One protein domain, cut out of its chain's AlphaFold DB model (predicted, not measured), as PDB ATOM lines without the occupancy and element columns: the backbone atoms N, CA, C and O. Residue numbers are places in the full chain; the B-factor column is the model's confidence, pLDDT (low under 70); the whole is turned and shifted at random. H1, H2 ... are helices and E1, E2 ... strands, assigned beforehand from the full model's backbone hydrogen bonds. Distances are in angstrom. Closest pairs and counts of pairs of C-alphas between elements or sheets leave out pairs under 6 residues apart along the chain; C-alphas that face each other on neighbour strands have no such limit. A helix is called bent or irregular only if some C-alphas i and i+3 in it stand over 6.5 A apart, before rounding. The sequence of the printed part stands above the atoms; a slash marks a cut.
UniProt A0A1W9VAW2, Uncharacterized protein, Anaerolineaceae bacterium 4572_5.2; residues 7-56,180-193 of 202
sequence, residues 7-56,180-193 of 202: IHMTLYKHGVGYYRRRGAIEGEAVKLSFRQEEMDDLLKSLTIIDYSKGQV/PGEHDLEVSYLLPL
ATOM      1  N   ILE A   7     -22.436 -38.895 -21.248       96.06
ATOM      2  CA  ILE A   7     -22.390 -37.547 -20.664       96.06
ATOM      3  C   ILE A   7     -21.103 -37.285 -19.875       96.06
ATOM      4  O   ILE A   7     -20.788 -36.139 -19.568       96.06
ATOM      5  N   HIS A   8     -20.368 -38.337 -19.505       95.50
ATOM      6  CA  HIS A   8     -19.088 -38.219 -18.815       95.50
ATOM      7  C   HIS A   8     -18.191 -39.415 -19.132       95.50
ATOM      8  O   HIS A   8     -18.671 -40.546 -19.237       95.50
ATOM      9  N   MET A   9     -16.890 -39.156 -19.247       94.75
ATOM     10  CA  MET A   9     -15.865 -40.176 -19.432       94.75
ATOM     11  C   MET A   9     -14.623 -39.800 -18.621       94.75
ATOM     12  O   MET A   9     -14.127 -38.681 -18.732       94.75
ATOM     13  N   THR A  10     -14.112 -40.737 -17.825       94.62
ATOM     14  CA  THR A  10     -12.845 -40.600 -17.093       94.62
ATOM     15  C   THR A  10     -11.875 -41.667 -17.578       94.62
ATOM     16  O   THR A  10     -12.215 -42.846 -17.567       94.62
ATOM     17  N   LEU A  11     -10.666 -41.277 -17.985       93.12
ATOM     18  CA  LEU A  11      -9.627 -42.204 -18.439       93.12
ATOM     19  C   LEU A  11      -8.591 -42.400 -17.330       93.12
ATOM     20  O   LEU A  11      -7.967 -41.438 -16.878       93.12
ATOM     21  N   TYR A  12      -8.380 -43.640 -16.905       89.00
ATOM     22  CA  TYR A  12      -7.361 -43.982 -15.918       89.00
ATOM     23  C   TYR A  12      -6.049 -44.362 -16.604       89.00
ATOM     24  O   TYR A  12      -6.029 -44.995 -17.660       89.00
ATOM     25  N   LYS A  13      -4.920 -44.044 -15.955       86.44
ATOM     26  CA  LYS A  13      -3.564 -44.337 -16.469       86.44
ATOM     27  C   LYS A  13      -3.294 -45.828 -16.707       86.44
ATOM     28  O   LYS A  13      -2.361 -46.163 -17.424       86.44
ATOM     29  N   HIS A  14      -4.101 -46.706 -16.120       84.31
ATOM     30  CA  HIS A  14      -3.972 -48.160 -16.223       84.31
ATOM     31  C   HIS A  14      -4.753 -48.764 -17.401       84.31
ATOM     32  O   HIS A  14      -4.923 -49.975 -17.447       84.31
ATOM     33  N   GLY A  15      -5.231 -47.942 -18.343       86.81
ATOM     34  CA  GLY A  15      -5.888 -48.434 -19.558       86.81
ATOM     35  C   GLY A  15      -7.361 -48.803 -19.374       86.81
ATOM     36  O   GLY A  15      -7.886 -49.585 -20.158       86.81
ATOM     37  N   VAL A  16      -8.033 -48.232 -18.370       91.94
ATOM     38  CA  VAL A  16      -9.476 -48.406 -18.126       91.94
ATOM     39  C   VAL A  16     -10.176 -47.054 -18.230       91.94
ATOM     40  O   VAL A  16      -9.624 -46.033 -17.814       91.94
ATOM     41  N   GLY A  17     -11.389 -47.036 -18.777       94.06
ATOM     42  CA  GLY A  17     -12.272 -45.876 -18.817       94.06
ATOM     43  C   GLY A  17     -13.518 -46.089 -17.961       94.06
ATOM     44  O   GLY A  17     -14.133 -47.149 -18.029       94.06
ATOM     45  N   TYR A  18     -13.906 -45.079 -17.182       95.69
ATOM     46  CA  TYR A  18     -15.228 -44.991 -16.558       95.69
ATOM     47  C   TYR A  18     -16.150 -44.172 -17.446       95.69
ATOM     48  O   TYR A  18     -15.840 -43.028 -17.783       95.69
ATOM     49  N   TYR A  19     -17.285 -44.753 -17.810       96.44
ATOM     50  CA  TYR A  19     -18.259 -44.145 -18.699       96.44
ATOM     51  C   TYR A  19     -19.554 -43.917 -17.946       96.44
ATOM     52  O   TYR A  19     -19.999 -44.769 -17.179       96.44
ATOM     53  N   ARG A  20     -20.187 -42.778 -18.211       97.31
ATOM     54  CA  ARG A  20     -21.505 -42.448 -17.683       97.31
ATOM     55  C   ARG A  20     -22.405 -42.028 -18.820       97.31
ATOM     56  O   ARG A  20     -22.088 -41.085 -19.548       97.31
ATOM     57  N   ARG A  21     -23.529 -42.712 -18.960       96.56
ATOM     58  CA  ARG A  21     -24.591 -42.376 -19.899       96.56
ATOM     59  C   ARG A  21     -25.810 -41.901 -19.137       96.56
ATOM     60  O   ARG A  21     -26.109 -42.481 -18.102       96.56
ATOM     61  N   ARG A  22     -26.514 -40.886 -19.635       96.12
ATOM     62  CA  ARG A  22     -27.766 -40.432 -19.016       96.12
ATOM     63  C   ARG A  22     -28.722 -39.842 -20.031       96.12
ATOM     64  O   ARG A  22     -28.289 -39.128 -20.932       96.12
ATOM     65  N   GLY A  23     -30.009 -40.105 -19.861       94.75
ATOM     66  CA  GLY A  23     -31.048 -39.499 -20.678       94.75
ATOM     67  C   GLY A  23     -32.448 -39.862 -20.210       94.75
ATOM     68  O   GLY A  23     -32.640 -40.822 -19.464       94.75
ATOM     69  N   ALA A  24     -33.419 -39.090 -20.697       94.06
ATOM     70  CA  ALA A  24     -34.829 -39.391 -20.515       94.06
ATOM     71  C   ALA A  24     -35.236 -40.579 -21.399       94.06
ATOM     72  O   ALA A  24     -34.948 -40.606 -22.600       94.06
ATOM     73  N   ILE A  25     -35.905 -41.555 -20.798       93.12
ATOM     74  CA  ILE A  25     -36.411 -42.767 -21.438       93.12
ATOM     75  C   ILE A  25     -37.904 -42.860 -21.149       93.12
ATOM     76  O   ILE A  25     -38.318 -42.688 -20.009       93.12
ATOM     77  N   GLU A  26     -38.697 -43.199 -22.156       92.81
ATOM     78  CA  GLU A  26     -40.104 -43.553 -21.980       92.81
ATOM     79  C   GLU A  26     -40.291 -45.033 -22.331       92.81
ATOM     80  O   GLU A  26     -39.861 -45.484 -23.398       92.81
ATOM     81  N   GLY A  27     -40.916 -45.793 -21.430       92.69
ATOM     82  CA  GLY A  27     -41.232 -47.208 -21.614       92.69
ATOM     83  C   GLY A  27     -40.541 -48.138 -20.617       92.69
ATOM     84  O   GLY A  27     -39.925 -47.716 -19.651       92.69
ATOM     85  N   GLU A  28     -40.654 -49.442 -20.862       95.19
ATOM     86  CA  GLU A  28     -40.316 -50.484 -19.878       95.19
ATOM     87  C   GLU A  28     -38.934 -51.123 -20.081       95.19
ATOM     88  O   GLU A  28     -38.564 -52.058 -19.363       95.19
ATOM     89  N   ALA A  29     -38.171 -50.693 -21.088       93.88
ATOM     90  CA  ALA A  29     -36.863 -51.276 -21.356       93.88
ATOM     91  C   ALA A  29     -35.924 -50.349 -22.128       93.88
ATOM     92  O   ALA A  29     -36.339 -49.610 -23.020       93.88
ATOM     93  N   VAL A  30     -34.628 -50.485 -21.846       93.94
ATOM     94  CA  VAL A  30     -33.549 -49.856 -22.614       93.94
ATOM     95  C   VAL A  30     -32.533 -50.904 -23.016       93.94
ATOM     96  O   VAL A  30     -32.071 -51.678 -22.182       93.94
ATOM     97  N   LYS A  31     -32.153 -50.905 -24.292       92.81
ATOM     98  CA  LYS A  31     -31.148 -51.816 -24.831       92.81
ATOM     99  C   LYS A  31     -29.847 -51.070 -25.109       92.81
ATOM    100  O   LYS A  31     -29.858 -50.034 -25.772       92.81
ATOM    101  N   LEU A  32     -28.734 -51.612 -24.626       92.25
ATOM    102  CA  LEU A  32     -27.381 -51.121 -24.886       92.25
ATOM    103  C   LEU A  32     -26.548 -52.234 -25.521       92.25
ATOM    104  O   LEU A  32     -26.729 -53.399 -25.179       92.25
ATOM    105  N   SER A  33     -25.652 -51.869 -26.439       89.62
ATOM    106  CA  SER A  33     -24.803 -52.798 -27.191       89.62
ATOM    107  C   SER A  33     -23.329 -52.534 -26.893       89.62
ATOM    108  O   SER A  33     -22.895 -51.384 -26.922       89.62
ATOM    109  N   PHE A  34     -22.583 -53.604 -26.643       88.88
ATOM    110  CA  PHE A  34     -21.173 -53.628 -26.239       88.88
ATOM    111  C   PHE A  34     -20.430 -54.685 -27.043       88.88
ATOM    112  O   PHE A  34     -21.077 -55.525 -27.666       88.88
ATOM    113  N   ARG A  35     -19.104 -54.651 -27.097       85.50
ATOM    114  CA  ARG A  35     -18.332 -55.749 -27.691       85.50
ATOM    115  C   ARG A  35     -18.339 -56.960 -26.758       85.50
ATOM    116  O   ARG A  35     -18.572 -56.832 -25.560       85.50
ATOM    117  N   GLN A  36     -18.134 -58.159 -27.291       82.62
ATOM    118  CA  GLN A  36     -18.193 -59.374 -26.476       82.62
ATOM    119  C   GLN A  36     -17.117 -59.388 -25.385       82.62
ATOM    120  O   GLN A  36     -17.405 -59.784 -24.259       82.62
ATOM    121  N   GLU A  37     -15.905 -58.951 -25.710       82.94
ATOM    122  CA  GLU A  37     -14.777 -58.855 -24.786       82.94
ATOM    123  C   GLU A  37     -15.005 -57.833 -23.663       82.94
ATOM    124  O   GLU A  37     -14.439 -57.969 -22.586       82.94
ATOM    125  N   GLU A  38     -15.886 -56.855 -23.881       89.00
ATOM    126  CA  GLU A  38     -16.253 -55.826 -22.903       89.00
ATOM    127  C   GLU A  38     -17.270 -56.328 -21.866       89.00
ATOM    128  O   GLU A  38     -17.436 -55.716 -20.813       89.00
ATOM    129  N   MET A  39     -17.972 -57.434 -22.143       88.81
ATOM    130  CA  MET A  39     -19.116 -57.878 -21.337       88.81
ATOM    131  C   MET A  39     -18.755 -58.261 -19.904       88.81
ATOM    132  O   MET A  39     -19.547 -58.010 -18.999       88.81
ATOM    133  N   ASP A  40     -17.597 -58.881 -19.686       89.06
ATOM    134  CA  ASP A  40     -17.191 -59.336 -18.353       89.06
ATOM    135  C   ASP A  40     -16.926 -58.144 -17.415       89.06
ATOM    136  O   ASP A  40     -17.496 -58.067 -16.324       89.06
ATOM    137  N   ASP A  41     -16.150 -57.159 -17.876       91.81
ATOM    138  CA  ASP A  41     -15.878 -55.924 -17.128       91.81
ATOM    139  C   ASP A  41     -17.132 -55.052 -16.974       91.81
ATOM    140  O   ASP A  41     -17.379 -54.492 -15.897       91.81
ATOM    141  N   LEU A  42     -17.972 -54.994 -18.014       93.69
ATOM    142  CA  LEU A  42     -19.273 -54.333 -17.970       93.69
ATOM    143  C   LEU A  42     -20.131 -54.907 -16.840       93.69
ATOM    144  O   LEU A  42     -20.560 -54.157 -15.971       93.69
ATOM    145  N   LEU A  43     -20.372 -56.222 -16.819       92.75
ATOM    146  CA  LEU A  43     -21.266 -56.855 -15.843       92.75
ATOM    147  C   LEU A  43     -20.750 -56.727 -14.403       92.75
ATOM    148  O   LEU A  43     -21.549 -56.614 -13.477       92.75
ATOM    149  N   LYS A  44     -19.427 -56.692 -14.206       93.81
ATOM    150  CA  LYS A  44     -18.801 -56.505 -12.886       93.81
ATOM    151  C   LYS A  44     -18.919 -55.082 -12.343       93.81
ATOM    152  O   LYS A  44     -18.820 -54.890 -11.134       93.81
ATOM    153  N   SER A  45     -19.083 -54.091 -13.215       96.44
ATOM    154  CA  SER A  45     -19.041 -52.667 -12.855       96.44
ATOM    155  C   SER A  45     -20.347 -51.910 -13.117       96.44
ATOM    156  O   SER A  45     -20.466 -50.748 -12.721       96.44
ATOM    157  N   LEU A  46     -21.320 -52.550 -13.771       96.94
ATOM    158  CA  LEU A  46     -22.574 -51.941 -14.194       96.94
ATOM    159  C   LEU A  46     -23.352 -51.379 -13.004       96.94
ATOM    160  O   LEU A  46     -23.787 -52.103 -12.112       96.94
ATOM    161  N   THR A  47     -23.587 -50.073 -13.046       97.19
ATOM    162  CA  THR A  47     -24.436 -49.351 -12.104       97.19
ATOM    163  C   THR A  47     -25.543 -48.654 -12.878       97.19
ATOM    164  O   THR A  47     -25.295 -48.021 -13.904       97.19
ATOM    165  N   ILE A  48     -26.780 -48.783 -12.400       97.00
ATOM    166  CA  ILE A  48     -27.963 -48.199 -13.031       97.00
ATOM    167  C   ILE A  48     -28.744 -47.452 -11.958       97.00
ATOM    168  O   ILE A  48     -29.110 -48.034 -10.938       97.00
ATOM    169  N   ILE A  49     -28.998 -46.171 -12.198       95.56
ATOM    170  CA  ILE A  49     -29.747 -45.300 -11.297       95.56
ATOM    171  C   ILE A  49     -30.857 -44.644 -12.104       95.56
ATOM    172  O   ILE A  49     -30.603 -44.031 -13.135       95.56
ATOM    173  N   ASP A  50     -32.085 -44.757 -11.618       95.44
ATOM    174  CA  ASP A  50     -33.206 -43.974 -12.118       95.44
ATOM    175  C   ASP A  50     -33.427 -42.787 -11.174       95.44
ATOM    176  O   ASP A  50     -33.709 -42.975  -9.990       95.44
ATOM    177  N   TYR A  51     -33.245 -41.568 -11.682       94.25
ATOM    178  CA  TYR A  51     -33.445 -40.326 -10.927       94.25
ATOM    179  C   TYR A  51     -34.910 -39.862 -10.905       94.25
ATOM    180  O   TYR A  51     -35.228 -38.851 -10.273       94.25
ATOM    181  N   SER A  52     -35.803 -40.581 -11.588       91.00
ATOM    182  CA  SER A  52     -37.246 -40.349 -11.554       91.00
ATOM    183  C   SER A  52     -37.918 -41.124 -10.402       91.00
ATOM    184  O   SER A  52     -37.268 -41.577  -9.462       91.00
ATOM    185  N   LYS A  53     -39.249 -41.274 -10.448       87.88
ATOM    186  CA  LYS A  53     -40.005 -42.146  -9.525       87.88
ATOM    187  C   LYS A  53     -40.098 -43.601 -10.006       87.88
ATOM    188  O   LYS A  53     -40.769 -44.406  -9.357       87.88
ATOM    189  N   GLY A  54     -39.490 -43.920 -11.146       87.38
ATOM    190  CA  GLY A  54     -39.442 -45.266 -11.691       87.38
ATOM    191  C   GLY A  54     -38.526 -46.208 -10.905       87.38
ATOM    192  O   GLY A  54     -37.876 -45.855  -9.921       87.38
ATOM    193  N   GLN A  55     -38.531 -47.467 -11.328       91.88
ATOM    194  CA  GLN A  55     -37.741 -48.556 -10.759       91.88
ATOM    195  C   GLN A  55     -37.027 -49.337 -11.855       91.88
ATOM    196  O   GLN A  55     -37.658 -49.748 -12.834       91.88
ATOM    197  N   VAL A  56     -35.755 -49.651 -11.607       95.31
ATOM    198  CA  VAL A  56     -35.008 -50.684 -12.331       95.31
ATOM    199  C   VAL A  56     -35.472 -52.049 -11.824       95.31
ATOM    200  O   VAL A  56     -35.371 -52.351 -10.636       95.31
ATOM    201  N   PRO A 180     -43.191 -49.325 -16.047       95.31
ATOM    202  CA  PRO A 180     -43.816 -48.482 -17.062       95.31
ATOM    203  C   PRO A 180     -43.747 -46.998 -16.676       95.31
ATOM    204  O   PRO A 180     -44.108 -46.647 -15.549       95.31
ATOM    205  N   GLY A 181     -43.354 -46.127 -17.609       93.12
ATOM    206  CA  GLY A 181     -43.401 -44.674 -17.434       93.12
ATOM    207  C   GLY A 181     -42.214 -43.928 -18.042       93.12
ATOM    208  O   GLY A 181     -41.535 -44.430 -18.938       93.12
ATOM    209  N   GLU A 182     -42.005 -42.704 -17.555       94.12
ATOM    210  CA  GLU A 182     -40.831 -41.881 -17.851       94.12
ATOM    211  C   GLU A 182     -39.731 -42.122 -16.813       94.12
ATOM    212  O   GLU A 182     -39.996 -42.181 -15.610       94.12
ATOM    213  N   HIS A 183     -38.491 -42.193 -17.285       95.00
ATOM    214  CA  HIS A 183     -37.298 -42.450 -16.490       95.00
ATOM    215  C   HIS A 183     -36.206 -41.437 -16.825       95.00
ATOM    216  O   HIS A 183     -36.001 -41.113 -17.994       95.00
ATOM    217  N   ASP A 184     -35.455 -40.993 -15.819       95.50
ATOM    218  CA  ASP A 184     -34.201 -40.253 -16.006       95.50
ATOM    219  C   ASP A 184     -33.063 -41.193 -15.623       95.50
ATOM    220  O   ASP A 184     -32.637 -41.264 -14.466       95.50
ATOM    221  N   LEU A 185     -32.662 -42.008 -16.595       96.31
ATOM    222  CA  LEU A 185     -31.818 -43.164 -16.358       96.31
ATOM    223  C   LEU A 185     -30.352 -42.785 -16.540       96.31
ATOM    224  O   LEU A 185     -29.957 -42.334 -17.613       96.31
ATOM    225  N   GLU A 186     -29.541 -43.030 -15.519       96.88
ATOM    226  CA  GLU A 186     -28.086 -42.982 -15.574       96.88
ATOM    227  C   GLU A 186     -27.519 -44.400 -15.517       96.88
ATOM    228  O   GLU A 186     -27.860 -45.193 -14.642       96.88
ATOM    229  N   VAL A 187     -26.640 -44.717 -16.463       97.31
ATOM    230  CA  VAL A 187     -25.942 -45.999 -16.548       97.31
ATOM    231  C   VAL A 187     -24.451 -45.723 -16.537       97.31
ATOM    232  O   VAL A 187     -23.957 -44.973 -17.383       97.31
ATOM    233  N   SER A 188     -23.726 -46.334 -15.608       97.50
ATOM    234  CA  SER A 188     -22.274 -46.235 -15.544       97.50
ATOM    235  C   SER A 188     -21.594 -47.593 -15.468       97.50
ATOM    236  O   SER A 188     -22.176 -48.571 -15.005       97.50
ATOM    237  N   TYR A 189     -20.382 -47.659 -16.014       97.25
ATOM    238  CA  TYR A 189     -19.611 -48.892 -16.148       97.25
ATOM    239  C   TYR A 189     -18.133 -48.587 -16.440       97.25
ATOM    240  O   TYR A 189     -17.777 -47.480 -16.863       97.25
ATOM    241  N   LEU A 190     -17.274 -49.580 -16.222       95.94
ATOM    242  CA  LEU A 190     -15.845 -49.565 -16.529       95.94
ATOM    243  C   LEU A 190     -15.570 -50.470 -17.731       95.94
ATOM    244  O   LEU A 190     -16.051 -51.597 -17.751       95.94
ATOM    245  N   LEU A 191     -14.786 -49.995 -18.702       94.88
ATOM    246  CA  LEU A 191     -14.307 -50.807 -19.831       94.88
ATOM    247  C   LEU A 191     -12.816 -50.565 -20.092       94.88
ATOM    248  O   LEU A 191     -12.341 -49.446 -19.857       94.88
ATOM    249  N   PRO A 192     -12.085 -51.555 -20.633       90.62
ATOM    250  CA  PRO A 192     -10.764 -51.331 -21.205       90.62
ATOM    251  C   PRO A 192     -10.801 -50.211 -22.251       90.62
ATOM    252  O   PRO A 192     -11.774 -50.047 -22.988       90.62
ATOM    253  N   LEU A 193      -9.740 -49.413 -22.313       87.38
ATOM    254  CA  LEU A 193      -9.625 -48.393 -23.348       87.38
ATOM    255  C   LEU A 193      -9.382 -49.043 -24.714       87.38
ATOM    256  O   LEU A 193      -8.607 -49.999 -24.805       87.38
TER     257      LEU A 193
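Overview. This is residues 7 to 56 and 180 to 193 of the 202 residues of an uncharacterized protein of Anaerolineaceae bacterium 4572_5.2 (UniProt A0A1W9VAW2). Two long strands, E2 and E5, lie side by side as the middle of an elongated, twisted sheet, with the short strands E1 and E4 at its two edges. From the end of E2 the chain folds back along E3, which runs separate from E5 and E4, and H1 then brings it beside E5 and on to E4. The printed part has 64 residues with one named helix and five named strands, in the order E1, E2, E3, H1, E4, E5; the sheet runs E1, E2, E5, E4, all antiparallel, and the class is mixed, helices and strands. The whole is only just loose, close to compact, with a radius of gyration of the C-alphas of 12.9 A and spans of 39 by 22 by 15 A.

Along the chain. E1 is residues 7 to 11 and begins at C-alpha 7, (-22.390, -37.547, -20.664). E2 is residues 16 to 26, 31.2 A long from first to last C-alpha. E3 is residues 29 to 35, 20.1 A long, beginning at C-alpha 29, (-36.863, -51.276, -21.356). H1 is residues 36 to 45, 15.2 A long, and is only just irregular: C-alphas 37 and 40 are 6.9 A apart. E4 is residues 47 to 50. E5 is residues 182 to 192, 31.7 A long, ending at C-alpha 192, (-10.764, -51.331, -21.205).

Arrangement. E1 and E2 form a hairpin, antiparallel at 171 degrees, with N 10 and O 18 within hydrogen-bond range at 2.9 A. E2 and E5 are antiparallel neighbours at 164 degrees, with N 17 and O 191 at 2.8 A and N 183 and O 25 at 2.8 A. E5 and E4 are antiparallel at 167 degrees, with N 47 and O 188 at 2.8 A. E1 and E4 are the edge strands, and they are apart. H1 is on the sheet but stands at the sheet's level, with a height over the sheet of 2.3 A; its closest C-alphas to E5 are those of Ser 45 and Tyr 189, 5.0 A apart. In H1, 4 of 6 O i to N i+4 pairs are within hydrogen-bond range. E3 pairs with no named strand; it is apart from E1, E4 and E5, and it meets E2 and H1 only through their links.

Size, cuts and confidence. The two C-alphas farthest apart, those of Lys 13 and Pro 180, are 40.5 A apart. Residues 57 to 179 are not printed, and C-alphas 56 and 180 are 10.2 A apart across this cut, which lies in the link from E4 to E5. Of the links that are printed whole, each is tight. The mean pLDDT of the printed part is 92.9, and no printed residue is under 70.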